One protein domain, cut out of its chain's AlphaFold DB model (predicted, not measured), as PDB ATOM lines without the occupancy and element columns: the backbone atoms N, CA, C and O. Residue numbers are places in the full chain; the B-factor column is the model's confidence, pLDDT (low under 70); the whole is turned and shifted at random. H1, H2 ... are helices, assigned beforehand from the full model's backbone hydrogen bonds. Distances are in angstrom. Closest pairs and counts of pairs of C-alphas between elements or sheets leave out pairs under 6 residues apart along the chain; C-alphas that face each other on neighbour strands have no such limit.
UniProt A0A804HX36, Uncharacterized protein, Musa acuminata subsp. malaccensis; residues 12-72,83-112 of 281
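This is residues 12 to 72 and 83 to 112 of the 281 residues of an uncharacterized protein of Musa acuminata subsp. malaccensis (UniProt A0A804HX36). H2 and H6 pack on residues 49 to 61 of the long helix H4; H5 lies beside H2, and residues 12 to 17 of H1 stick out. The printed part has 91 residues with six named helices, H1 to H6: all helix. It is compact: radius of gyration of the C-alphas 13.3 A, spans 45 by 31 by 21 A.

Find H1, residues 12 to 20, near H4, residues 48 to 72. H2, residues 26 to 35, touches H4, closest at C-alphas 26 and 56, 4.9 A. H3, residues 40 to 45, is close to H4 but not clearly touching. H5, residues 86 to 91, touches H2. H6, residues 96 to 109, touches H4, closest at C-alphas 106 and 57, 4.5 A. Every O i to N i+4 pair in H1, H2 and H6 is within hydrogen-bond range.

Find C-alpha 48 at (-6.061, -26.386, -5.433); H4 runs 36.5 A to C-alpha 72 at (27.377, -11.978, -2.680).

C-alphas 72 and 83 are 15.7 A apart across the cut, residues 73 to 82; pLDDT is under 70 at 12 residues.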
ATOM      1  N   ALA A  12      -9.788 -24.795 -19.190       85.19
ATOM      2  CA  ALA A  12      -8.477 -24.497 -19.765       85.19
ATOM      3  C   ALA A  12      -8.006 -23.077 -19.407       85.19
ATOM      4  O   ALA A  12      -6.868 -22.886 -19.002       85.19
ATOM      5  N   ARG A  13      -8.900 -22.080 -19.475       86.56
ATOM      6  CA  ARG A  13      -8.569 -20.693 -19.101       86.56
ATOM      7  C   ARG A  13      -8.253 -20.538 -17.615       86.56
ATOM      8  O   ARG A  13      -7.375 -19.751 -17.272       86.56
ATOM      9  N   THR A  14      -8.973 -21.247 -16.749       87.81
ATOM     10  CA  THR A  14      -8.709 -21.261 -15.309       87.81
ATOM     11  C   THR A  14      -7.376 -21.939 -15.018       87.81
ATOM     12  O   THR A  14      -6.586 -21.375 -14.272       87.81
ATOM     13  N   GLU A  15      -7.081 -23.077 -15.649       88.12
ATOM     14  CA  GLU A  15      -5.794 -23.764 -15.495       88.12
ATOM     15  C   GLU A  15      -4.619 -22.879 -15.917       88.12
ATOM     16  O   GLU A  15      -3.680 -22.702 -15.144       88.12
ATOM     17  N   THR A  16      -4.711 -22.222 -17.080       90.62
ATOM     18  CA  THR A  16      -3.682 -21.274 -17.534       90.62
ATOM     19  C   THR A  16      -3.499 -20.119 -16.548       90.62
ATOM     20  O   THR A  16      -2.372 -19.764 -16.221       90.62
ATOM     21  N   TYR A  17      -4.589 -19.551 -16.019       90.44
ATOM     22  CA  TYR A  17      -4.506 -18.489 -15.010       90.44
ATOM     23  C   TYR A  17      -3.819 -18.966 -13.719       90.44
ATOM     24  O   TYR A  17      -2.978 -18.257 -13.159       90.44
ATOM     25  N   LEU A  18      -4.150 -20.173 -13.256       90.38
ATOM     26  CA  LEU A  18      -3.545 -20.760 -12.065       90.38
ATOM     27  C   LEU A  18      -2.046 -21.037 -12.258       90.38
ATOM     28  O   LEU A  18      -1.277 -20.808 -11.327       90.38
ATOM     29  N   ASP A  19      -1.608 -21.479 -13.437       91.06
ATOM     30  CA  ASP A  19      -0.192 -21.765 -13.724       91.06
ATOM     31  C   ASP A  19       0.652 -20.508 -13.963       91.06
ATOM     32  O   ASP A  19       1.770 -20.387 -13.449       91.06
ATOM     33  N   GLU A  20       0.135 -19.573 -14.759       92.38
ATOM     34  CA  GLU A  20       0.911 -18.426 -15.234       92.38
ATOM     35  C   GLU A  20       0.895 -17.256 -14.251       92.38
ATOM     36  O   GLU A  20       1.857 -16.491 -14.205       92.38
ATOM     37  N   ILE A  21      -0.172 -17.111 -13.456       92.69
ATOM     38  CA  ILE A  21      -0.355 -15.959 -12.562       92.69
ATOM     39  C   ILE A  21      -0.291 -16.385 -11.100       92.69
ATOM     40  O   ILE A  21       0.579 -15.917 -10.366       92.69
ATOM     41  N   VAL A  22      -1.179 -17.287 -10.669       93.12
ATOM     42  CA  VAL A  22      -1.270 -17.664  -9.246       93.12
ATOM     43  C   VAL A  22       0.000 -18.381  -8.801       93.12
ATOM     44  O   VAL A  22       0.650 -17.952  -7.854       93.12
ATOM     45  N   SER A  23       0.432 -19.399  -9.547       93.62
ATOM     46  CA  SER A  23       1.601 -20.217  -9.195       93.62
ATOM     47  C   SER A  23       2.931 -19.456  -9.229       93.62
ATOM     48  O   SER A  23       3.931 -19.952  -8.710       93.62
ATOM     49  N   GLN A  24       2.970 -18.262  -9.828       93.19
ATOM     50  CA  GLN A  24       4.174 -17.429  -9.925       93.19
ATOM     51  C   GLN A  24       4.231 -16.311  -8.872       93.19
ATOM     52  O   GLN A  24       5.225 -15.592  -8.819       93.19
ATOM     53  N   SER A  25       3.200 -16.153  -8.035       92.50
ATOM     54  CA  SER A  25       3.116 -15.080  -7.040       92.50
ATOM     55  C   SER A  25       2.682 -15.616  -5.675       92.50
ATOM     56  O   SER A  25       1.691 -16.342  -5.567       92.50
ATOM     57  N   VAL A  26       3.420 -15.244  -4.622       92.94
ATOM     58  CA  VAL A  26       3.054 -15.561  -3.230       92.94
ATOM     59  C   VAL A  26       1.740 -14.870  -2.866       92.94
ATOM     60  O   VAL A  26       0.809 -15.558  -2.465       92.94
ATOM     61  N   GLU A  27       1.627 -13.563  -3.115       93.06
ATOM     62  CA  GLU A  27       0.423 -12.760  -2.859       93.06
ATOM     63  C   GLU A  27      -0.821 -13.381  -3.518       93.06
ATOM     64  O   GLU A  27      -1.828 -13.632  -2.859       93.06
ATOM     65  N   LYS A  28      -0.747 -13.727  -4.813       93.81
ATOM     66  CA  LYS A  28      -1.891 -14.329  -5.525       93.81
ATOM     67  C   LYS A  28      -2.216 -15.735  -5.051       93.81
ATOM     68  O   LYS A  28      -3.390 -16.087  -4.964       93.81
ATOM     69  N   SER A  29      -1.204 -16.531  -4.711       94.31
ATOM     70  CA  SER A  29      -1.429 -17.838  -4.094       94.31
ATOM     71  C   SER A  29      -2.104 -17.706  -2.725       94.31
ATOM     72  O   SER A  29      -2.982 -18.507  -2.414       94.31
ATOM     73  N   LEU A  30      -1.753 -16.688  -1.933       93.50
ATOM     74  CA  LEU A  30      -2.382 -16.405  -0.641       93.50
ATOM     75  C   LEU A  30      -3.819 -15.909  -0.790       93.50
ATOM     76  O   LEU A  30      -4.690 -16.397  -0.078       93.50
ATOM     77  N   GLU A  31      -4.097 -15.011  -1.738       91.69
ATOM     78  CA  GLU A  31      -5.462 -14.564  -2.044       91.69
ATOM     79  C   GLU A  31      -6.379 -15.753  -2.363       91.69
ATOM     80  O   GLU A  31      -7.480 -15.855  -1.815       91.69
ATOM     81  N   VAL A  32      -5.916 -16.681  -3.209       90.81
ATOM     82  CA  VAL A  32      -6.671 -17.895  -3.553       90.81
ATOM     83  C   VAL A  32      -6.832 -18.804  -2.337       90.81
ATOM     84  O   VAL A  32      -7.931 -19.304  -2.100       90.81
ATOM     85  N   LEU A  33      -5.773 -18.994  -1.545       90.19
ATOM     86  CA  LEU A  33      -5.804 -19.847  -0.357       90.19
ATOM     87  C   LEU A  33      -6.796 -19.318   0.693       90.19
ATOM     88  O   LEU A  33      -7.617 -20.082   1.196       90.19
ATOM     89  N   CYS A  34      -6.789 -18.008   0.953       88.44
ATOM     90  CA  CYS A  34      -7.738 -17.335   1.841       88.44
ATOM     91  C   CYS A  34      -9.173 -17.375   1.296       88.44
ATOM     92  O   CYS A  34     -10.114 -17.580   2.057       88.44
ATOM     93  N   ALA A  35      -9.367 -17.220  -0.018       87.44
ATOM     94  CA  ALA A  35     -10.690 -17.324  -0.636       87.44
ATOM     95  C   ALA A  35     -11.277 -18.747  -0.568       87.44
ATOM     96  O   ALA A  35     -12.493 -18.920  -0.663       87.44
ATOM     97  N   CYS A  36     -10.424 -19.760  -0.400       83.06
ATOM     98  CA  CYS A  36     -10.835 -21.147  -0.206       83.06
ATOM     99  C   CYS A  36     -11.135 -21.489   1.265       83.06
ATOM    100  O   CYS A  36     -11.586 -22.605   1.545       83.06
ATOM    101  N   ASP A  37     -10.924 -20.557   2.203       74.62
ATOM    102  CA  ASP A  37     -11.230 -20.768   3.616       74.62
ATOM    103  C   ASP A  37     -12.753 -20.928   3.803       74.62
ATOM    104  O   ASP A  37     -13.542 -20.031   3.507       74.62
ATOM    105  N   GLY A  38     -13.188 -22.125   4.213       68.31
ATOM    106  CA  GLY A  38     -14.605 -22.521   4.289       68.31
ATOM    107  C   GLY A  38     -15.146 -23.368   3.122       68.31
ATOM    108  O   GLY A  38     -16.274 -23.852   3.212       68.31
ATOM    109  N   LEU A  39     -14.358 -23.628   2.068       66.19
ATOM    110  CA  LEU A  39     -14.724 -24.495   0.926       66.19
ATOM    111  C   LEU A  39     -14.036 -25.879   0.958       66.19
ATOM    112  O   LEU A  39     -13.971 -26.567  -0.064       66.19
ATOM    113  N   HIS A  40     -13.548 -26.292   2.135       62.09
ATOM    114  CA  HIS A  40     -12.637 -27.429   2.353       62.09
ATOM    115  C   HIS A  40     -12.927 -28.703   1.532       62.09
ATOM    116  O   HIS A  40     -12.022 -29.131   0.823       62.09
ATOM    117  N   PRO A  41     -14.146 -29.285   1.506       62.12
ATOM    118  CA  PRO A  41     -14.337 -30.553   0.799       62.12
ATOM    119  C   PRO A  41     -14.187 -30.427  -0.725       62.12
ATOM    120  O   PRO A  41     -13.713 -31.353  -1.367       62.12
ATOM    121  N   MET A  42     -14.549 -29.285  -1.324       58.50
ATOM    122  CA  MET A  42     -14.472 -29.118  -2.783       58.50
ATOM    123  C   MET A  42     -13.096 -28.639  -3.259       58.50
ATOM    124  O   MET A  42     -12.692 -28.943  -4.379       58.50
ATOM    125  N   ALA A  43     -12.384 -27.870  -2.429       60.84
ATOM    126  CA  ALA A  43     -11.051 -27.358  -2.750       60.84
ATOM    127  C   ALA A  43      -9.959 -28.435  -2.608       60.84
ATOM    128  O   ALA A  43      -8.991 -28.420  -3.376       60.84
ATOM    129  N   GLU A  44     -10.131 -29.379  -1.675       62.88
ATOM    130  CA  GLU A  44      -9.266 -30.559  -1.531       62.88
ATOM    131  C   GLU A  44      -9.427 -31.529  -2.712       62.88
ATOM    132  O   GLU A  44      -8.423 -31.956  -3.280       62.88
ATOM    133  N   ASP A  45     -10.660 -31.789  -3.168       61.94
ATOM    134  CA  ASP A  45     -10.945 -32.693  -4.299       61.94
ATOM    135  C   ASP A  45     -10.289 -32.253  -5.623       61.94
ATOM    136  O   ASP A  45      -9.996 -33.077  -6.492       61.94
ATOM    137  N   VAL A  46     -10.046 -30.949  -5.790       70.25
ATOM    138  CA  VAL A  46      -9.414 -30.364  -6.987       70.25
ATOM    139  C   VAL A  46      -7.893 -30.196  -6.811       70.25
ATOM    140  O   VAL A  46      -7.191 -29.884  -7.771       70.25
ATOM    141  N   GLY A  47      -7.351 -30.411  -5.605       81.62
ATOM    142  CA  GLY A  47      -5.922 -30.235  -5.308       81.62
ATOM    143  C   GLY A  47      -5.447 -28.776  -5.367       81.62
ATOM    144  O   GLY A  47      -4.251 -28.508  -5.503       81.62
ATOM    145  N   LEU A  48      -6.373 -27.811  -5.288       86.31
ATOM    146  CA  LEU A  48      -6.061 -26.386  -5.433       86.31
ATOM    147  C   LEU A  48      -5.260 -25.852  -4.238       86.31
ATOM    148  O   LEU A  48      -4.351 -25.042  -4.426       86.31
ATOM    149  N   LEU A  49      -5.573 -26.331  -3.026       88.94
ATOM    150  CA  LEU A  49      -4.867 -25.951  -1.799       88.94
ATOM    151  C   LEU A  49      -3.393 -26.354  -1.877       88.94
ATOM    152  O   LEU A  49      -2.519 -25.497  -1.749       88.94
ATOM    153  N   ASP A  50      -3.115 -27.624  -2.182       89.75
ATOM    154  CA  ASP A  50      -1.750 -28.144  -2.312       89.75
ATOM    155  C   ASP A  50      -0.951 -27.384  -3.372       89.75
ATOM    156  O   ASP A  50       0.210 -27.044  -3.147       89.75
ATOM    157  N   ARG A  51      -1.582 -27.053  -4.506       91.75
ATOM    158  CA  ARG A  51      -0.952 -26.272  -5.575       91.75
ATOM    159  C   ARG A  51      -0.564 -24.868  -5.112       91.75
ATOM    160  O   ARG A  51       0.559 -24.444  -5.373       91.75
ATOM    161  N   CYS A  52      -1.451 -24.163  -4.406       93.81
ATOM    162  CA  CYS A  52      -1.159 -22.828  -3.872       93.81
ATOM    163  C   CYS A  52      -0.083 -22.886  -2.777       93.81
ATOM    164  O   CYS A  52       0.848 -22.083  -2.778       93.81
ATOM    165  N   ILE A  53      -0.155 -23.874  -1.883       94.88
ATOM    166  CA  ILE A  53       0.836 -24.105  -0.824       94.88
ATOM    167  C   ILE A  53       2.228 -24.368  -1.421       94.88
ATOM    168  O   ILE A  53       3.220 -23.761  -1.003       94.88
ATOM    169  N   ASP A  54       2.313 -25.233  -2.432       95.06
ATOM    170  CA  ASP A  54       3.566 -25.526  -3.126       95.06
ATOM    171  C   ASP A  54       4.076 -24.329  -3.937       95.06
ATOM    172  O   ASP A  54       5.291 -24.116  -4.009       95.06
ATOM    173  N   ALA A  55       3.183 -23.535  -4.532       95.88
ATOM    174  CA  ALA A  55       3.539 -22.300  -5.220       95.88
ATOM    175  C   ALA A  55       4.164 -21.283  -4.256       95.88
ATOM    176  O   ALA A  55       5.264 -20.797  -4.527       95.88
ATOM    177  N   ILE A  56       3.536 -21.032  -3.101       95.94
ATOM    178  CA  ILE A  56       4.078 -20.161  -2.045       95.94
ATOM    179  C   ILE A  56       5.480 -20.632  -1.653       95.94
ATOM    180  O   ILE A  56       6.445 -19.871  -1.744       95.94
ATOM    181  N   ALA A  57       5.625 -21.913  -1.299       96.31
ATOM    182  CA  ALA A  57       6.902 -22.467  -0.863       96.31
ATOM    183  C   ALA A  57       8.001 -22.355  -1.934       96.31
ATOM    184  O   ALA A  57       9.154 -22.040  -1.625       96.31
ATOM    185  N   ASN A  58       7.662 -22.588  -3.204       95.19
ATOM    186  CA  ASN A  58       8.607 -22.468  -4.307       95.19
ATOM    187  C   ASN A  58       9.006 -21.019  -4.592       95.19
ATOM    188  O   ASN A  58      10.187 -20.778  -4.845       95.19
ATOM    189  N   ASN A  59       8.063 -20.079  -4.572       94.06
ATOM    190  CA  ASN A  59       8.350 -18.673  -4.847       94.06
ATOM    191  C   ASN A  59       9.183 -18.050  -3.725       94.06
ATOM    192  O   ASN A  59      10.235 -17.488  -4.021       94.06
ATOM    193  N   VAL A  60       8.841 -18.295  -2.453       93.38
ATOM    194  CA  VAL A  60       9.669 -17.841  -1.319       93.38
ATOM    195  C   VAL A  60      11.089 -18.406  -1.411       93.38
ATOM    196  O   VAL A  60      12.070 -17.681  -1.255       93.38
ATOM    197  N   ARG A  61      11.240 -19.698  -1.730       92.75
ATOM    198  CA  ARG A  61      12.566 -20.308  -1.915       92.75
ATOM    199  C   ARG A  61      13.345 -19.671  -3.067       92.75
ATOM    200  O   ARG A  61      14.541 -19.419  -2.920       92.75
ATOM    201  N   LYS A  62      12.707 -19.445  -4.222       90.75
ATOM    202  CA  LYS A  62      13.343 -18.778  -5.372       90.75
ATOM    203  C   LYS A  62      13.836 -17.390  -4.966       90.75
ATOM    204  O   LYS A  62      14.988 -17.066  -5.233       90.75
ATOM    205  N   GLU A  63      13.013 -16.615  -4.272       87.25
ATOM    206  CA  GLU A  63      13.380 -15.278  -3.803       87.25
ATOM    207  C   GLU A  63      14.533 -15.297  -2.806       87.25
ATOM    208  O   GLU A  63      15.465 -14.508  -2.940       87.25
ATOM    209  N   GLN A  64      14.537 -16.234  -1.853       86.81
ATOM    210  CA  GLN A  64      15.657 -16.395  -0.925       86.81
ATOM    211  C   GLN A  64      16.973 -16.695  -1.648       86.81
ATOM    212  O   GLN A  64      18.020 -16.188  -1.247       86.81
ATOM    213  N   LEU A  65      16.932 -17.496  -2.716       86.12
ATOM    214  CA  LEU A  65      18.110 -17.784  -3.532       86.12
ATOM    215  C   LEU A  65      18.566 -16.551  -4.316       86.12
ATOM    216  O   LEU A  65      19.751 -16.230  -4.294       86.12
ATOM    217  N   VAL A  66      17.642 -15.832  -4.958       85.56
ATOM    218  CA  VAL A  66      17.952 -14.604  -5.710       85.56
ATOM    219  C   VAL A  66      18.530 -13.530  -4.783       85.56
ATOM    220  O   VAL A  66      19.576 -12.954  -5.080       85.56
ATOM    221  N   SER A  67      17.901 -13.306  -3.628       80.19
ATOM    222  CA  SER A  67      18.362 -12.367  -2.601       80.19
ATOM    223  C   SER A  67      19.727 -12.769  -2.032       80.19
ATOM    224  O   SER A  67      20.618 -11.929  -1.900       80.19
ATOM    225  N   GLY A  68      19.928 -14.064  -1.761       77.25
ATOM    226  CA  GLY A  68      21.203 -14.601  -1.288       77.25
ATOM    227  C   GLY A  68      22.348 -14.394  -2.284       77.25
ATOM    228  O   GLY A  68      23.441 -14.011  -1.875       77.25
ATOM    229  N   LEU A  69      22.093 -14.580  -3.583       76.00
ATOM    230  CA  LEU A  69      23.075 -14.340  -4.646       76.00
ATOM    231  C   LEU A  69      23.392 -12.847  -4.806       76.00
ATOM    232  O   LEU A  69      24.561 -12.471  -4.831       76.00
ATOM    233  N   ALA A  70      22.375 -11.981  -4.806       71.88
ATOM    234  CA  ALA A  70      22.565 -10.532  -4.899       71.88
ATOM    235  C   ALA A  70      23.376  -9.949  -3.721       71.88
ATOM    236  O   ALA A  70      24.014  -8.902  -3.850       71.88
ATOM    237  N   HIS A  71      23.366 -10.618  -2.563       64.31
ATOM    238  CA  HIS A  71      24.173 -10.242  -1.402       64.31
ATOM    239  C   HIS A  71      25.656 -10.628  -1.553       64.31
ATOM    240  O   HIS A  71      26.517  -9.991  -0.947       64.31
ATOM    241  N   LEU A  72      25.983 -11.641  -2.361       65.12
ATOM    242  CA  LEU A  72      27.377 -11.978  -2.680       65.12
ATOM    243  C   LEU A  72      28.000 -10.965  -3.649       65.12
ATOM    244  O   LEU A  72      29.212 -10.777  -3.647       65.12
ATOM    245  N   CYS A  83      13.275  -6.186   2.197       51.75
ATOM    246  CA  CYS A  83      12.931  -7.043   1.054       51.75
ATOM    247  C   CYS A  83      13.058  -8.545   1.347       51.75
ATOM    248  O   CYS A  83      12.662  -9.356   0.518       51.75
ATOM    249  N   GLN A  84      13.633  -8.942   2.484       60.59
ATOM    250  CA  GLN A  84      13.929 -10.352   2.755       60.59
ATOM    251  C   GLN A  84      12.779 -11.087   3.469       60.59
ATOM    252  O   GLN A  84      12.742 -12.319   3.460       60.59
ATOM    253  N   TYR A  85      11.825 -10.336   4.034       71.44
ATOM    254  CA  TYR A  85      10.777 -10.864   4.915       71.44
ATOM    255  C   TYR A  85       9.372 -10.317   4.631       71.44
ATOM    256  O   TYR A  85       8.486 -10.516   5.447       71.44
ATOM    257  N   TRP A  86       9.125  -9.654   3.497       82.75
ATOM    258  CA  TRP A  86       7.796  -9.113   3.160       82.75
ATOM    259  C   TRP A  86       6.681 -10.177   3.238       82.75
ATOM    260  O   TRP A  86       5.608  -9.933   3.780       82.75
ATOM    261  N   TRP A  87       6.980 -11.405   2.803       87.75
ATOM    262  CA  TRP A  87       6.060 -12.539   2.857       87.75
ATOM    263  C   TRP A  87       5.727 -12.976   4.292       87.75
ATOM    264  O   TRP A  87       4.709 -13.620   4.504       87.75
ATOM    265  N   VAL A  88       6.540 -12.637   5.300       90.62
ATOM    266  CA  VAL A  88       6.266 -12.978   6.708       90.62
ATOM    267  C   VAL A  88       5.006 -12.270   7.213       90.62
ATOM    268  O   VAL A  88       4.217 -12.855   7.959       90.62
ATOM    269  N   GLU A  89       4.800 -11.023   6.788       89.12
ATOM    270  CA  GLU A  89       3.591 -10.266   7.110       89.12
ATOM    271  C   GLU A  89       2.383 -10.851   6.377       89.12
ATOM    272  O   GLU A  89       1.348 -11.098   6.995       89.12
ATOM    273  N   GLU A  90       2.535 -11.190   5.096       89.81
ATOM    274  CA  GLU A  90       1.453 -11.784   4.307       89.81
ATOM    275  C   GLU A  90       1.045 -13.180   4.791       89.81
ATOM    276  O   GLU A  90      -0.134 -13.515   4.790       89.81
ATOM    277  N   LEU A  91       1.974 -14.007   5.274       93.44
ATOM    278  CA  LEU A  91       1.608 -15.311   5.837       93.44
ATOM    279  C   LEU A  91       0.819 -15.191   7.147       93.44
ATOM    280  O   LEU A  91       0.126 -16.134   7.529       93.44
ATOM    281  N   SER A  92       0.904 -14.051   7.840       91.19
ATOM    282  CA  SER A  92       0.247 -13.854   9.136       91.19
ATOM    283  C   SER A  92      -1.273 -13.681   9.060       91.19
ATOM    284  O   SER A  92      -1.926 -13.754  10.101       91.19
ATOM    285  N   VAL A  93      -1.842 -13.501   7.858       90.62
ATOM    286  CA  VAL A  93      -3.304 -13.477   7.654       90.62
ATOM    287  C   VAL A  93      -3.930 -14.866   7.528       90.62
ATOM    288  O   VAL A  93      -5.152 -14.989   7.589       90.62
ATOM    289  N   LEU A  94      -3.121 -15.914   7.350       92.12
ATOM    290  CA  LEU A  94      -3.622 -17.282   7.246       92.12
ATOM    291  C   LEU A  94      -4.186 -17.765   8.583       92.12
ATOM    292  O   LEU A  94      -3.676 -17.428   9.648       92.12
ATOM    293  N   ASN A  95      -5.201 -18.630   8.529       91.69
ATOM    294  CA  ASN A  95      -5.595 -19.395   9.705       91.69
ATOM    295  C   ASN A  95      -4.496 -20.404  10.090       91.69
ATOM    296  O   ASN A  95      -3.627 -20.755   9.287       91.69
ATOM    297  N   ILE A  96      -4.551 -20.904  11.327       93.00
ATOM    298  CA  ILE A  96      -3.476 -21.736  11.876       93.00
ATOM    299  C   ILE A  96      -3.256 -23.044  11.105       93.00
ATOM    300  O   ILE A  96      -2.114 -23.487  10.981       93.00
ATOM    301  N   GLU A  97      -4.305 -23.653  10.549       91.69
ATOM    302  CA  GLU A  97      -4.178 -24.914   9.813       91.69
ATOM    303  C   GLU A  97      -3.490 -24.714   8.460       91.69
ATOM    304  O   GLU A  97      -2.510 -25.401   8.162       91.69
ATOM    305  N   LEU A  98      -3.914 -23.707   7.689       92.25
ATOM    306  CA  LEU A  98      -3.260 -23.330   6.435       92.25
ATOM    307  C   LEU A  98      -1.819 -22.873   6.679       92.25
ATOM    308  O   LEU A  98      -0.905 -23.285   5.965       92.25
ATOM    309  N   TYR A  99      -1.588 -22.085   7.732       95.62
ATOM    310  CA  TYR A  99      -0.251 -21.642   8.111       95.62
ATOM    311  C   TYR A  99       0.684 -22.830   8.392       95.62
ATOM    312  O   TYR A  99       1.788 -22.894   7.845       95.62
ATOM    313  N   LYS A 100       0.241 -23.834   9.166       95.44
ATOM    314  CA  LYS A 100       1.022 -25.065   9.412       95.44
ATOM    315  C   LYS A 100       1.361 -25.797   8.117       95.44
ATOM    316  O   LYS A 100       2.497 -26.259   7.958       95.44
ATOM    317  N   GLN A 101       0.400 -25.922   7.203       94.69
ATOM    318  CA  GLN A 101       0.607 -26.597   5.923       94.69
ATOM    319  C   GLN A 101       1.625 -25.849   5.050       94.69
ATOM    320  O   GLN A 101       2.558 -26.475   4.535       94.69
ATOM    321  N   VAL A 102       1.518 -24.519   4.966       96.38
ATOM    322  CA  VAL A 102       2.472 -23.659   4.250       96.38
ATOM    323  C   VAL A 102       3.875 -23.793   4.832       96.38
ATOM    324  O   VAL A 102       4.807 -24.117   4.095       96.38
ATOM    325  N   ILE A 103       4.041 -23.659   6.150       97.00
ATOM    326  CA  ILE A 103       5.353 -23.806   6.799       97.00
ATOM    327  C   ILE A 103       5.940 -25.205   6.556       97.00
ATOM    328  O   ILE A 103       7.126 -25.350   6.253       97.00
ATOM    329  N   THR A 104       5.114 -26.252   6.608       96.06
ATOM    330  CA  THR A 104       5.552 -27.627   6.326       96.06
ATOM    331  C   THR A 104       5.985 -27.804   4.867       96.06
ATOM    332  O   THR A 104       6.977 -28.480   4.588       96.06
ATOM    333  N   ALA A 105       5.290 -27.190   3.907       96.62
ATOM    334  CA  ALA A 105       5.713 -27.172   2.508       96.62
ATOM    335  C   ALA A 105       7.016 -26.390   2.305       96.62
ATOM    336  O   ALA A 105       7.932 -26.894   1.657       96.62
ATOM    337  N   MET A 106       7.150 -25.219   2.927       96.00
ATOM    338  CA  MET A 106       8.365 -24.398   2.882       96.00
ATOM    339  C   MET A 106       9.592 -25.178   3.360       96.00
ATOM    340  O   MET A 106      10.616 -25.184   2.672       96.00
ATOM    341  N   ARG A 107       9.475 -25.933   4.461       94.62
ATOM    342  CA  ARG A 107      10.539 -26.844   4.921       94.62
ATOM    343  C   ARG A 107      10.897 -27.888   3.878       94.62
ATOM    344  O   ARG A 107      12.067 -28.033   3.535       94.62
ATOM    345  N   ARG A 108       9.892 -28.593   3.345       95.31
ATOM    346  CA  ARG A 108      10.085 -29.648   2.333       95.31
ATOM    347  C   ARG A 108      10.772 -29.123   1.073       95.31
ATOM    348  O   ARG A 108      11.557 -29.846   0.470       95.31
ATOM    349  N   LYS A 109      10.500 -27.876   0.678       94.88
ATOM    350  CA  LYS A 109      11.152 -27.237  -0.475       94.88
ATOM    351  C   LYS A 109      12.542 -26.672  -0.144       94.88
ATOM    352  O   LYS A 109      13.272 -26.343  -1.071       94.88
ATOM    353  N   GLY A 110      12.937 -26.584   1.126       92.62
ATOM    354  CA  GLY A 110      14.259 -26.101   1.538       92.62
ATOM    355  C   GLY A 110      14.347 -24.587   1.746       92.62
ATOM    356  O   GLY A 110      15.409 -24.003   1.539       92.62
ATOM    357  N   VAL A 111      13.245 -23.941   2.134       93.31
ATOM    358  CA  VAL A 111      13.281 -22.567   2.657       93.31
ATOM    359  C   VAL A 111      14.133 -22.539   3.929       93.31
ATOM    360  O   VAL A 111      14.100 -23.473   4.733       93.31
ATOM    361  N   ARG A 112      14.920 -21.477   4.117       91.44
ATOM    362  CA  ARG A 112      15.851 -21.383   5.249       91.44
ATOM    363  C   ARG A 112      15.134 -21.411   6.606       91.44
ATOM    364  O   ARG A 112      14.178 -20.665   6.826       91.44
TER     365      ARG A 112